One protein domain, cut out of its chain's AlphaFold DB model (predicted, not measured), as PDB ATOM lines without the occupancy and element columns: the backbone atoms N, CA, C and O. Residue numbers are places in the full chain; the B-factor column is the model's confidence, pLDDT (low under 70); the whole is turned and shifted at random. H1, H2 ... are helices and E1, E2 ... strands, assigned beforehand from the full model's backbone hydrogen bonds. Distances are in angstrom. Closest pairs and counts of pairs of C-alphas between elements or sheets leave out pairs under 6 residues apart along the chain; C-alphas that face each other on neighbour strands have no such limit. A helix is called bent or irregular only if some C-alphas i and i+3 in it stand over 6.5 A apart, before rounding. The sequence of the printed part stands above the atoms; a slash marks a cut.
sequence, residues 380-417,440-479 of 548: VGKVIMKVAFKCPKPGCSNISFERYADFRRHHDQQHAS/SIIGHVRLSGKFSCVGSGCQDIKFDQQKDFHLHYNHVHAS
ATOM      1  N   VAL A 380     -12.518 -13.677 -31.023       83.38
ATOM      2  CA  VAL A 380     -11.541 -13.921 -32.112       83.38
ATOM      3  C   VAL A 380     -10.799 -12.651 -32.533       83.38
ATOM      4  O   VAL A 380      -9.658 -12.726 -32.979       83.38
ATOM      5  N   GLY A 381     -11.419 -11.477 -32.404       84.12
ATOM      6  CA  GLY A 381     -10.783 -10.221 -32.796       84.12
ATOM      7  C   GLY A 381     -11.551  -8.972 -32.370       84.12
ATOM      8  O   GLY A 381     -12.757  -9.018 -32.115       84.12
ATOM      9  N   LYS A 382     -10.827  -7.852 -32.320       86.25
ATOM     10  CA  LYS A 382     -11.339  -6.497 -32.067       86.25
ATOM     11  C   LYS A 382     -11.527  -5.764 -33.405       86.25
ATOM     12  O   LYS A 382     -10.725  -5.948 -34.319       86.25
ATOM     13  N   VAL A 383     -12.566  -4.936 -33.521       82.38
ATOM     14  CA  VAL A 383     -12.834  -4.084 -34.698       82.38
ATOM     15  C   VAL A 383     -12.581  -2.620 -34.327       82.38
ATOM     16  O   VAL A 383     -12.996  -2.185 -33.255       82.38
ATOM     17  N   ILE A 384     -11.904  -1.869 -35.199       83.94
ATOM     18  CA  ILE A 384     -11.410  -0.501 -34.952       83.94
ATOM     19  C   ILE A 384     -12.024   0.464 -35.988       83.94
ATOM     20  O   ILE A 384     -12.317   0.053 -37.110       83.94
ATOM     21  N   MET A 385     -12.221   1.744 -35.627       70.12
ATOM     22  CA  MET A 385     -12.875   2.760 -36.481       70.12
ATOM     23  C   MET A 385     -12.257   2.952 -37.878       70.12
ATOM     24  O   MET A 385     -12.987   3.186 -38.838       70.12
ATOM     25  N   LYS A 386     -10.927   2.868 -38.016       66.31
ATOM     26  CA  LYS A 386     -10.295   2.709 -39.336       66.31
ATOM     27  C   LYS A 386     -10.330   1.218 -39.650       66.31
ATOM     28  O   LYS A 386      -9.759   0.444 -38.885       66.31
ATOM     29  N   VAL A 387     -11.049   0.843 -40.713       63.78
ATOM     30  CA  VAL A 387     -11.555  -0.521 -40.963       63.78
ATOM     31  C   VAL A 387     -10.423  -1.503 -41.277       63.78
ATOM     32  O   VAL A 387     -10.185  -1.862 -42.423       63.78
ATOM     33  N   ALA A 388      -9.713  -1.927 -40.236       81.06
ATOM     34  CA  ALA A 388      -8.591  -2.841 -40.321       81.06
ATOM     35  C   ALA A 388      -8.633  -3.830 -39.147       81.06
ATOM     36  O   ALA A 388      -8.537  -3.454 -37.977       81.06
ATOM     37  N   PHE A 389      -8.786  -5.112 -39.466       86.06
ATOM     38  CA  PHE A 389      -8.719  -6.210 -38.507       86.06
ATOM     39  C   PHE A 389      -7.259  -6.430 -38.103       86.06
ATOM     40  O   PHE A 389      -6.426  -6.671 -38.973       86.06
ATOM     41  N   LYS A 390      -6.939  -6.370 -36.807       91.56
ATOM     42  CA  LYS A 390      -5.603  -6.700 -36.277       91.56
ATOM     43  C   LYS A 390      -5.593  -8.105 -35.681       91.56
ATOM     44  O   LYS A 390      -6.586  -8.524 -35.082       91.56
ATOM     45  N   CYS A 391      -4.478  -8.821 -35.808       93.25
ATOM     46  CA  CYS A 391      -4.322 -10.107 -35.134       93.25
ATOM     47  C   CYS A 391      -4.071  -9.908 -33.623       93.25
ATOM     48  O   CYS A 391      -3.176  -9.142 -33.266       93.25
ATOM     49  N   PRO A 392      -4.814 -10.584 -32.721       85.38
ATOM     50  CA  PRO A 392      -4.620 -10.452 -31.275       85.38
ATOM     51  C   PRO A 392      -3.448 -11.285 -30.721       85.38
ATOM     52  O   PRO A 392      -3.245 -11.301 -29.510       85.38
ATOM     53  N   LYS A 393      -2.701 -12.023 -31.558       90.12
ATOM     54  CA  LYS A 393      -1.556 -12.825 -31.099       90.12
ATOM     55  C   LYS A 393      -0.275 -11.984 -30.993       90.12
ATOM     56  O   LYS A 393       0.007 -11.199 -31.906       90.12
ATOM     57  N   PRO A 394       0.542 -12.180 -29.937       88.44
ATOM     58  CA  PRO A 394       1.860 -11.559 -29.847       88.44
ATOM     59  C   PRO A 394       2.718 -11.983 -31.048       88.44
ATOM     60  O   PRO A 394       2.669 -13.133 -31.483       88.44
ATOM     61  N   GLY A 395       3.458 -11.028 -31.616       90.25
ATOM     62  CA  GLY A 395       4.201 -11.197 -32.871       90.25
ATOM     63  C   GLY A 395       3.410 -10.890 -34.154       90.25
ATOM     64  O   GLY A 395       4.018 -10.777 -35.213       90.25
ATOM     65  N   CYS A 396       2.084 -10.698 -34.095       94.12
ATOM     66  CA  CYS A 396       1.261 -10.333 -35.265       94.12
ATOM     67  C   CYS A 396       0.469  -9.020 -35.093       94.12
ATOM     68  O   CYS A 396      -0.303  -8.643 -35.975       94.12
ATOM     69  N   SER A 397       0.692  -8.293 -33.995       86.19
ATOM     70  CA  SER A 397       0.022  -7.030 -33.633       86.19
ATOM     71  C   SER A 397       0.178  -5.900 -34.662       86.19
ATOM     72  O   SER A 397      -0.729  -5.079 -34.818       86.19
ATOM     73  N   ASN A 398       1.303  -5.875 -35.383       90.94
ATOM     74  CA  ASN A 398       1.605  -4.874 -36.411       90.94
ATOM     75  C   ASN A 398       0.887  -5.130 -37.748       90.94
ATOM     76  O   ASN A 398       0.894  -4.258 -38.614       90.94
ATOM     77  N   ILE A 399       0.276  -6.305 -37.941       91.56
ATOM     78  CA  ILE A 399      -0.351  -6.687 -39.210       91.56
ATOM     79  C   ILE A 399      -1.851  -6.385 -39.146       91.56
ATOM     80  O   ILE A 399      -2.565  -6.872 -38.264       91.56
ATOM     81  N   SER A 400      -2.335  -5.574 -40.090       91.88
ATOM     82  CA  SER A 400      -3.728  -5.125 -40.140       91.88
ATOM     83  C   SER A 400      -4.344  -5.314 -41.528       91.88
ATOM     84  O   SER A 400      -3.767  -4.870 -42.518       91.88
ATOM     85  N   PHE A 401      -5.525  -5.928 -41.598       92.31
ATOM     86  CA  PHE A 401      -6.181  -6.330 -42.848       92.31
ATOM     87  C   PHE A 401      -7.475  -5.549 -43.071       92.31
ATOM     88  O   PHE A 401      -8.354  -5.576 -42.214       92.31
ATOM     89  N   GLU A 402      -7.657  -4.931 -44.238       86.69
ATOM     90  CA  GLU A 402      -8.904  -4.215 -44.570       86.69
ATOM     91  C   GLU A 402     -10.124  -5.148 -44.689       86.69
ATOM     92  O   GLU A 402     -11.270  -4.759 -44.461       86.69
ATOM     93  N   ARG A 403      -9.884  -6.414 -45.055       86.25
ATOM     94  CA  ARG A 403     -10.920  -7.406 -45.358       86.25
ATOM     95  C   ARG A 403     -10.859  -8.561 -44.366       86.25
ATOM     96  O   ARG A 403      -9.812  -9.182 -44.181       86.25
ATOM     97  N   TYR A 404     -12.014  -8.926 -43.806       84.31
ATOM     98  CA  TYR A 404     -12.125 -10.052 -42.870       84.31
ATOM     99  C   TYR A 404     -11.612 -11.377 -43.466       84.31
ATOM    100  O   TYR A 404     -11.038 -12.190 -42.749       84.31
ATOM    101  N   ALA A 405     -11.767 -11.588 -44.777       82.94
ATOM    102  CA  ALA A 405     -11.300 -12.796 -45.461       82.94
ATOM    103  C   ALA A 405      -9.766 -12.946 -45.469       82.94
ATOM    104  O   ALA A 405      -9.264 -14.069 -45.417       82.94
ATOM    105  N   ASP A 406      -9.024 -11.837 -45.509       92.81
ATOM    106  CA  ASP A 406      -7.558 -11.850 -45.520       92.81
ATOM    107  C   ASP A 406      -7.004 -11.956 -44.089       92.81
ATOM    108  O   ASP A 406      -6.104 -12.760 -43.849       92.81
ATOM    109  N   PHE A 407      -7.644 -11.297 -43.109       94.31
ATOM    110  CA  PHE A 407      -7.432 -11.566 -41.676       94.31
ATOM    111  C   PHE A 407      -7.658 -13.043 -41.332       94.31
ATOM    112  O   PHE A 407      -6.834 -13.662 -40.660       94.31
ATOM    113  N   ARG A 408      -8.763 -13.621 -41.820       90.19
ATOM    114  CA  ARG A 408      -9.113 -15.028 -41.606       90.19
ATOM    115  C   ARG A 408      -8.042 -15.949 -42.187       90.19
ATOM    116  O   ARG A 408      -7.569 -16.830 -41.482       90.19
ATOM    117  N   ARG A 409      -7.609 -15.697 -43.430       93.50
ATOM    118  CA  ARG A 409      -6.537 -16.462 -44.086       93.50
ATOM    119  C   ARG A 409      -5.221 -16.376 -43.311       93.50
ATOM    120  O   ARG A 409      -4.614 -17.412 -43.078       93.50
ATOM    121  N   HIS A 410      -4.821 -15.184 -42.867       94.94
ATOM    122  CA  HIS A 410      -3.630 -14.998 -42.034       94.94
ATOM    123  C   HIS A 410      -3.726 -15.758 -40.707       94.94
ATOM    124  O   HIS A 410      -2.808 -16.502 -40.375       94.94
ATOM    125  N   HIS A 411      -4.829 -15.612 -39.967       92.56
ATOM    126  CA  HIS A 411      -5.024 -16.301 -38.690       92.56
ATOM    127  C   HIS A 411      -4.983 -17.826 -38.869       92.56
ATOM    128  O   HIS A 411      -4.305 -18.529 -38.121       92.56
ATOM    129  N   ASP A 412      -5.663 -18.341 -39.895       89.25
ATOM    130  CA  ASP A 412      -5.703 -19.773 -40.172       89.25
ATOM    131  C   ASP A 412      -4.313 -20.283 -40.636       89.25
ATOM    132  O   ASP A 412      -3.858 -21.319 -40.161       89.25
ATOM    133  N   GLN A 413      -3.558 -19.530 -41.448       92.19
ATOM    134  CA  GLN A 413      -2.192 -19.894 -41.869       92.19
ATOM    135  C   GLN A 413      -1.146 -19.819 -40.742       92.19
ATOM    136  O   GLN A 413      -0.322 -20.721 -40.607       92.19
ATOM    137  N   GLN A 414      -1.153 -18.747 -39.945       92.56
ATOM    138  CA  GLN A 414      -0.102 -18.460 -38.960       92.56
ATOM    139  C   GLN A 414      -0.374 -19.069 -37.580       92.56
ATOM    140  O   GLN A 414       0.541 -19.154 -36.753       92.56
ATOM    141  N   HIS A 415      -1.619 -19.468 -37.289       88.75
ATOM    142  CA  HIS A 415      -2.006 -19.935 -35.953       88.75
ATOM    143  C   HIS A 415      -2.734 -21.286 -35.923       88.75
ATOM    144  O   HIS A 415      -2.613 -21.970 -34.907       88.75
ATOM    145  N   ALA A 416      -3.423 -21.742 -36.983       81.38
ATOM    146  CA  ALA A 416      -4.118 -23.040 -36.925       81.38
ATOM    147  C   ALA A 416      -3.155 -24.225 -36.733       81.38
ATOM    148  O   ALA A 416      -3.482 -25.167 -36.016       81.38
ATOM    149  N   SER A 417      -1.938 -24.143 -37.281       62.66
ATOM    150  CA  SER A 417      -0.882 -25.158 -37.131       62.66
ATOM    151  C   SER A 417      -0.378 -25.354 -35.693       62.66
ATOM    152  O   SER A 417       0.286 -26.351 -35.422       62.66
ATOM    153  N   SER A 440     -10.222   3.449 -30.246       83.06
ATOM    154  CA  SER A 440     -11.601   3.073 -29.893       83.06
ATOM    155  C   SER A 440     -12.069   1.791 -30.598       83.06
ATOM    156  O   SER A 440     -12.136   1.714 -31.834       83.06
ATOM    157  N   ILE A 441     -12.362   0.774 -29.782       85.06
ATOM    158  CA  ILE A 441     -12.807  -0.551 -30.212       85.06
ATOM    159  C   ILE A 441     -14.322  -0.495 -30.390       85.06
ATOM    160  O   ILE A 441     -15.075  -0.485 -29.422       85.06
ATOM    161  N   ILE A 442     -14.774  -0.489 -31.641       91.19
ATOM    162  CA  ILE A 442     -16.198  -0.342 -31.975       91.19
ATOM    163  C   ILE A 442     -16.984  -1.654 -31.849       91.19
ATOM    164  O   ILE A 442     -18.209  -1.654 -31.744       91.19
ATOM    165  N   GLY A 443     -16.291  -2.793 -31.886       91.81
ATOM    166  CA  GLY A 443     -16.930  -4.102 -31.909       91.81
ATOM    167  C   GLY A 443     -15.979  -5.270 -31.682       91.81
ATOM    168  O   GLY A 443     -14.752  -5.138 -31.640       91.81
ATOM    169  N   HIS A 444     -16.580  -6.445 -31.557       92.69
ATOM    170  CA  HIS A 444     -15.916  -7.723 -31.333       92.69
ATOM    171  C   HIS A 444     -16.400  -8.761 -32.346       92.69
ATOM    172  O   HIS A 444     -17.580  -8.788 -32.691       92.69
ATOM    173  N   VAL A 445     -15.502  -9.643 -32.787       93.06
ATOM    174  CA  VAL A 445     -15.833 -10.808 -33.624       93.06
ATOM    175  C   VAL A 445     -15.746 -12.069 -32.768       93.06
ATOM    176  O   VAL A 445     -14.725 -12.303 -32.118       93.06
ATOM    177  N   ARG A 446     -16.807 -12.883 -32.757       91.81
ATOM    178  CA  ARG A 446     -16.894 -14.153 -32.007       91.81
ATOM    179  C   ARG A 446     -16.485 -15.350 -32.874       91.81
ATOM    180  O   ARG A 446     -16.507 -15.257 -34.101       91.81
ATOM    181  N   LEU A 447     -16.187 -16.504 -32.262       83.88
ATOM    182  CA  LEU A 447     -15.888 -17.762 -32.985       83.88
ATOM    183  C   LEU A 447     -16.981 -18.173 -33.985       83.88
ATOM    184  O   LEU A 447     -16.680 -18.752 -35.028       83.88
ATOM    185  N   SER A 448     -18.239 -17.825 -33.707       85.81
ATOM    186  CA  SER A 448     -19.386 -18.038 -34.597       85.81
ATOM    187  C   SER A 448     -19.349 -17.198 -35.889       85.81
ATOM    188  O   SER A 448     -20.228 -17.348 -36.733       85.81
ATOM    189  N   GLY A 449     -18.355 -16.316 -36.062       88.12
ATOM    190  CA  GLY A 449     -18.254 -15.364 -37.176       88.12
ATOM    191  C   GLY A 449     -19.161 -14.139 -37.025       88.12
ATOM    192  O   GLY A 449     -19.137 -13.253 -37.876       88.12
ATOM    193  N   LYS A 450     -19.945 -14.080 -35.942       93.38
ATOM    194  CA  LYS A 450     -20.838 -12.967 -35.617       93.38
ATOM    195  C   LYS A 450     -20.056 -11.775 -35.065       93.38
ATOM    196  O   LYS A 450     -19.130 -11.943 -34.268       93.38
ATOM    197  N   PHE A 451     -20.493 -10.580 -35.440       95.00
ATOM    198  CA  PHE A 451     -20.031  -9.308 -34.892       95.00
ATOM    199  C   PHE A 451     -20.959  -8.900 -33.739       95.00
ATOM    200  O   PHE A 451     -22.172  -9.018 -33.883       95.00
ATOM    201  N   SER A 452     -20.433  -8.408 -32.621       95.81
ATOM    202  CA  SER A 452     -21.224  -7.782 -31.545       95.81
ATOM    203  C   SER A 452     -20.667  -6.399 -31.209       95.81
ATOM    204  O   SER A 452     -19.446  -6.219 -31.219       95.81
ATOM    205  N   CYS A 453     -21.543  -5.429 -30.939       95.88
ATOM    206  CA  CYS A 453     -21.129  -4.065 -30.601       95.88
ATOM    207  C   CYS A 453     -20.560  -3.986 -29.173       95.88
ATOM    208  O   CYS A 453     -20.946  -4.764 -28.303       95.88
ATOM    209  N   VAL A 454     -19.641  -3.041 -28.950       94.88
ATOM    210  CA  VAL A 454     -19.094  -2.701 -27.620       94.88
ATOM    211  C   VAL A 454     -19.808  -1.494 -26.988       94.88
ATOM    212  O   VAL A 454     -19.698  -1.271 -25.786       94.88
ATOM    213  N   GLY A 455     -20.587  -0.736 -27.767       91.44
ATOM    214  CA  GLY A 455     -21.346   0.416 -27.279       91.44
ATOM    215  C   GLY A 455     -22.351   0.067 -26.174       91.44
ATOM    216  O   GLY A 455     -22.959  -1.010 -26.156       91.44
ATOM    217  N   SER A 456     -22.538   1.008 -25.247       90.12
ATOM    218  CA  SER A 456     -23.490   0.893 -24.142       90.12
ATOM    219  C   SER A 456     -24.909   0.599 -24.653       90.12
ATOM    220  O   SER A 456     -25.353   1.113 -25.678       90.12
ATOM    221  N   GLY A 457     -25.609  -0.303 -23.959       91.50
ATOM    222  CA  GLY A 457     -26.946  -0.774 -24.341       91.50
ATOM    223  C   GLY A 457     -27.008  -1.769 -25.513       91.50
ATOM    224  O   GLY A 457     -28.075  -2.320 -25.756       91.50
ATOM    225  N   CYS A 458     -25.904  -2.052 -26.219       93.56
ATOM    226  CA  CYS A 458     -25.920  -2.872 -27.445       93.56
ATOM    227  C   CYS A 458     -25.254  -4.259 -27.309       93.56
ATOM    228  O   CYS A 458     -24.994  -4.923 -28.314       93.56
ATOM    229  N   GLN A 459     -25.005  -4.720 -26.078       89.25
ATOM    230  CA  GLN A 459     -24.237  -5.941 -25.769       89.25
ATOM    231  C   GLN A 459     -24.862  -7.238 -26.326       89.25
ATOM    232  O   GLN A 459     -24.138  -8.139 -26.763       89.25
ATOM    233  N   ASP A 460     -26.196  -7.322 -26.360       90.88
ATOM    234  CA  ASP A 460     -26.934  -8.479 -26.889       90.88
ATOM    235  C   ASP A 460     -27.048  -8.491 -28.422       90.88
ATOM    236  O   ASP A 460     -27.403  -9.513 -29.019       90.88
ATOM    237  N   ILE A 461     -26.744  -7.372 -29.089       93.19
ATOM    238  CA  ILE A 461     -26.993  -7.214 -30.521       93.19
ATOM    239  C   ILE A 461     -25.849  -7.852 -31.321       93.19
ATOM    240  O   ILE A 461     -24.711  -7.372 -31.340       93.19
ATOM    241  N   LYS A 462     -26.166  -8.965 -31.999       95.06
ATOM    242  CA  LYS A 462     -25.234  -9.752 -32.819       95.06
ATOM    243  C   LYS A 462     -25.610  -9.693 -34.301       95.06
ATOM    244  O   LYS A 462     -26.747  -9.987 -34.664       95.06
ATOM    245  N   PHE A 463     -24.633  -9.418 -35.159       95.50
ATOM    246  CA  PHE A 463     -24.781  -9.304 -36.610       95.50
ATOM    247  C   PHE A 463     -24.081 -10.457 -37.328       95.50
ATOM    248  O   PHE A 463     -22.942 -10.798 -37.003       95.50
ATOM    249  N   ASP A 464     -24.732 -11.019 -38.345       90.31
ATOM    250  CA  ASP A 464     -24.152 -12.055 -39.215       90.31
ATOM    251  C   ASP A 464     -23.292 -11.482 -40.359       90.31
ATOM    252  O   ASP A 464     -22.601 -12.233 -41.047       90.31
ATOM    253  N   GLN A 465     -23.305 -10.158 -40.571       91.12
ATOM    254  CA  GLN A 465     -22.526  -9.482 -41.612       91.12
ATOM    255  C   GLN A 465     -21.850  -8.213 -41.082       91.12
ATOM    256  O   GLN A 465     -22.455  -7.424 -40.355       91.12
ATOM    257  N   GLN A 466     -20.622  -7.956 -41.546       91.06
ATOM    258  CA  GLN A 466     -19.855  -6.744 -41.225       91.06
ATOM    259  C   GLN A 466     -20.593  -5.456 -41.631       91.06
ATOM    260  O   GLN A 466     -20.521  -4.456 -40.920       91.06
ATOM    261  N   LYS A 467     -21.327  -5.482 -42.758       89.38
ATOM    262  CA  LYS A 467     -22.109  -4.335 -43.247       89.38
ATOM    263  C   LYS A 467     -23.251  -3.971 -42.297       89.38
ATOM    264  O   LYS A 467     -23.440  -2.793 -42.017       89.38
ATOM    265  N   ASP A 468     -23.970  -4.967 -41.789       93.62
ATOM    266  CA  ASP A 468     -25.110  -4.753 -40.892       93.62
ATOM    267  C   ASP A 468     -24.625  -4.203 -39.538       93.62
ATOM    268  O   ASP A 468     -25.208  -3.261 -39.006       93.62
ATOM    269  N   PHE A 469     -23.484  -4.707 -39.049       95.44
ATOM    270  CA  PHE A 469     -22.778  -4.153 -37.892       95.44
ATOM    271  C   PHE A 469     -22.336  -2.691 -38.105       95.44
ATOM    272  O   PHE A 469     -22.552  -1.861 -37.227       95.44
ATOM    273  N   HIS A 470     -21.758  -2.346 -39.264       90.00
ATOM    274  CA  HIS A 470     -21.385  -0.956 -39.578       90.00
ATOM    275  C   HIS A 470     -22.598  -0.024 -39.683       90.00
ATOM    276  O   HIS A 470     -22.539   1.093 -39.179       90.00
ATOM    277  N   LEU A 471     -23.700  -0.467 -40.297       93.19
ATOM    278  CA  LEU A 471     -24.940   0.314 -40.362       93.19
ATOM    279  C   LEU A 471     -25.497   0.585 -38.960       93.19
ATOM    280  O   LEU A 471     -25.816   1.726 -38.643       93.19
ATOM    281  N   HIS A 472     -25.544  -0.433 -38.097       94.75
ATOM    282  CA  HIS A 472     -25.935  -0.261 -36.699       94.75
ATOM    283  C   HIS A 472     -25.010   0.702 -35.945       94.75
ATOM    284  O   HIS A 472     -25.503   1.650 -35.342       94.75
ATOM    285  N   TYR A 473     -23.688   0.505 -36.004       93.50
ATOM    286  CA  TYR A 473     -22.742   1.377 -35.305       93.50
ATOM    287  C   TYR A 473     -22.875   2.836 -35.769       93.50
ATOM    288  O   TYR A 473     -22.940   3.747 -34.946       93.50
ATOM    289  N   ASN A 474     -23.015   3.061 -37.078       91.12
ATOM    290  CA  ASN A 474     -23.199   4.400 -37.630       91.12
ATOM    291  C   ASN A 474     -24.550   5.029 -37.243       91.12
ATOM    292  O   ASN A 474     -24.604   6.232 -37.025       91.12
ATOM    293  N   HIS A 475     -25.631   4.254 -37.135       90.38
ATOM    294  CA  HIS A 475     -26.954   4.794 -36.791       90.38
ATOM    295  C   HIS A 475     -27.183   4.956 -35.276       90.38
ATOM    296  O   HIS A 475     -28.018   5.761 -34.883       90.38
ATOM    297  N   VAL A 476     -26.487   4.187 -34.429       91.62
ATOM    298  CA  VAL A 476     -26.732   4.134 -32.970       91.62
ATOM    299  C   VAL A 476     -25.597   4.760 -32.147       91.62
ATOM    300  O   VAL A 476     -25.838   5.224 -31.036       91.62
ATOM    301  N   HIS A 477     -24.368   4.804 -32.675       90.19
ATOM    302  CA  HIS A 477     -23.183   5.261 -31.933       90.19
ATOM    303  C   HIS A 477     -22.352   6.348 -32.636       90.19
ATOM    304  O   HIS A 477     -21.455   6.907 -32.010       90.19
ATOM    305  N   ALA A 478     -22.633   6.693 -33.901       80.31
ATOM    306  CA  ALA A 478     -21.970   7.818 -34.576       80.31
ATOM    307  C   ALA A 478     -22.686   9.174 -34.393       80.31
ATOM    308  O   ALA A 478     -22.266  10.160 -34.994       80.31
ATOM    309  N   SER A 479     -23.672   9.250 -33.492       63.81
ATOM    310  CA  SER A 479     -24.337  10.467 -32.982       63.81
ATOM    311  C   SER A 479     -23.419  11.407 -32.170       63.81
ATOM    312  O   SER A 479     -23.880  12.219 -31.378       63.81
TER     313      SER A 479
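AT A GLANCE: This is residues 380 to 417 and 440 to 479 of the 548 residues of an uncharacterized protein of Stagonospora sp. SRC1lsM3a (UniProt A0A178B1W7). A small antiparallel sheet of three strands stands between two helices that lie toward the two ends of an elongated model. H2 covers one face of the sheet along E3, while H1 lies out beyond the edge strand E1, near the looping stretch 385 to 403. The printed part has 78 residues, in the order E1, H1, E2, E3, H2; the sheet order is E1, E2, E3, and the class is mixed, helices and strands. It is compact, with a radius of gyration of the C-alphas of 12.7 A and spans of 39 by 23 by 18 A.

IN THESE COORDINATES: The strands are E1, residues 380 to 384, from C-alpha 380 at (-11.541, -13.921, -32.112); E2, residues 441 to 446, 14.3 A long; and E3, residues 451 to 453. H1, residues 404 to 417, is 19.7 A long and only just irregular: C-alphas 414 and 417 are 7.0 A apart. H2, residues 466 to 476, is 15.3 A long and ends with C-alpha 476 at (-26.732, 4.134, -32.970).

HOW THE PARTS SIT: E1 and E2 are antiparallel at 158 degrees, with N 383 and O 443 2.9 A apart, within hydrogen-bond range. E2 and E3 form a hairpin at 143 degrees, with N 444 and O 452 at 2.9 A. H2 is on the sheet, making two layers, a helix on one face, at a height over the sheet of 8.6 A. It lies over E3 and runs along it, at 7 degrees on the local plane; their closest C-alphas, Phe 451 and Phe 469, are 6.6 A apart. H1 is only just not on the sheet, with 4 pairs of C-alphas within 10 A, and is apart from E3 and H2. Every O i to N i+4 pair is within range in H2, and 9 of 10 in H1.

THE WHOLE: The C-alphas farthest apart, Ser 417 and Ser 479, are 42.9 A apart. Residues 418 to 439 are not printed, and the gap across the cut is 31.1 A. The links E1 to H1 and E3 to H2 are long. Residues 386 to 387, 417 and 479 have pLDDT under 70.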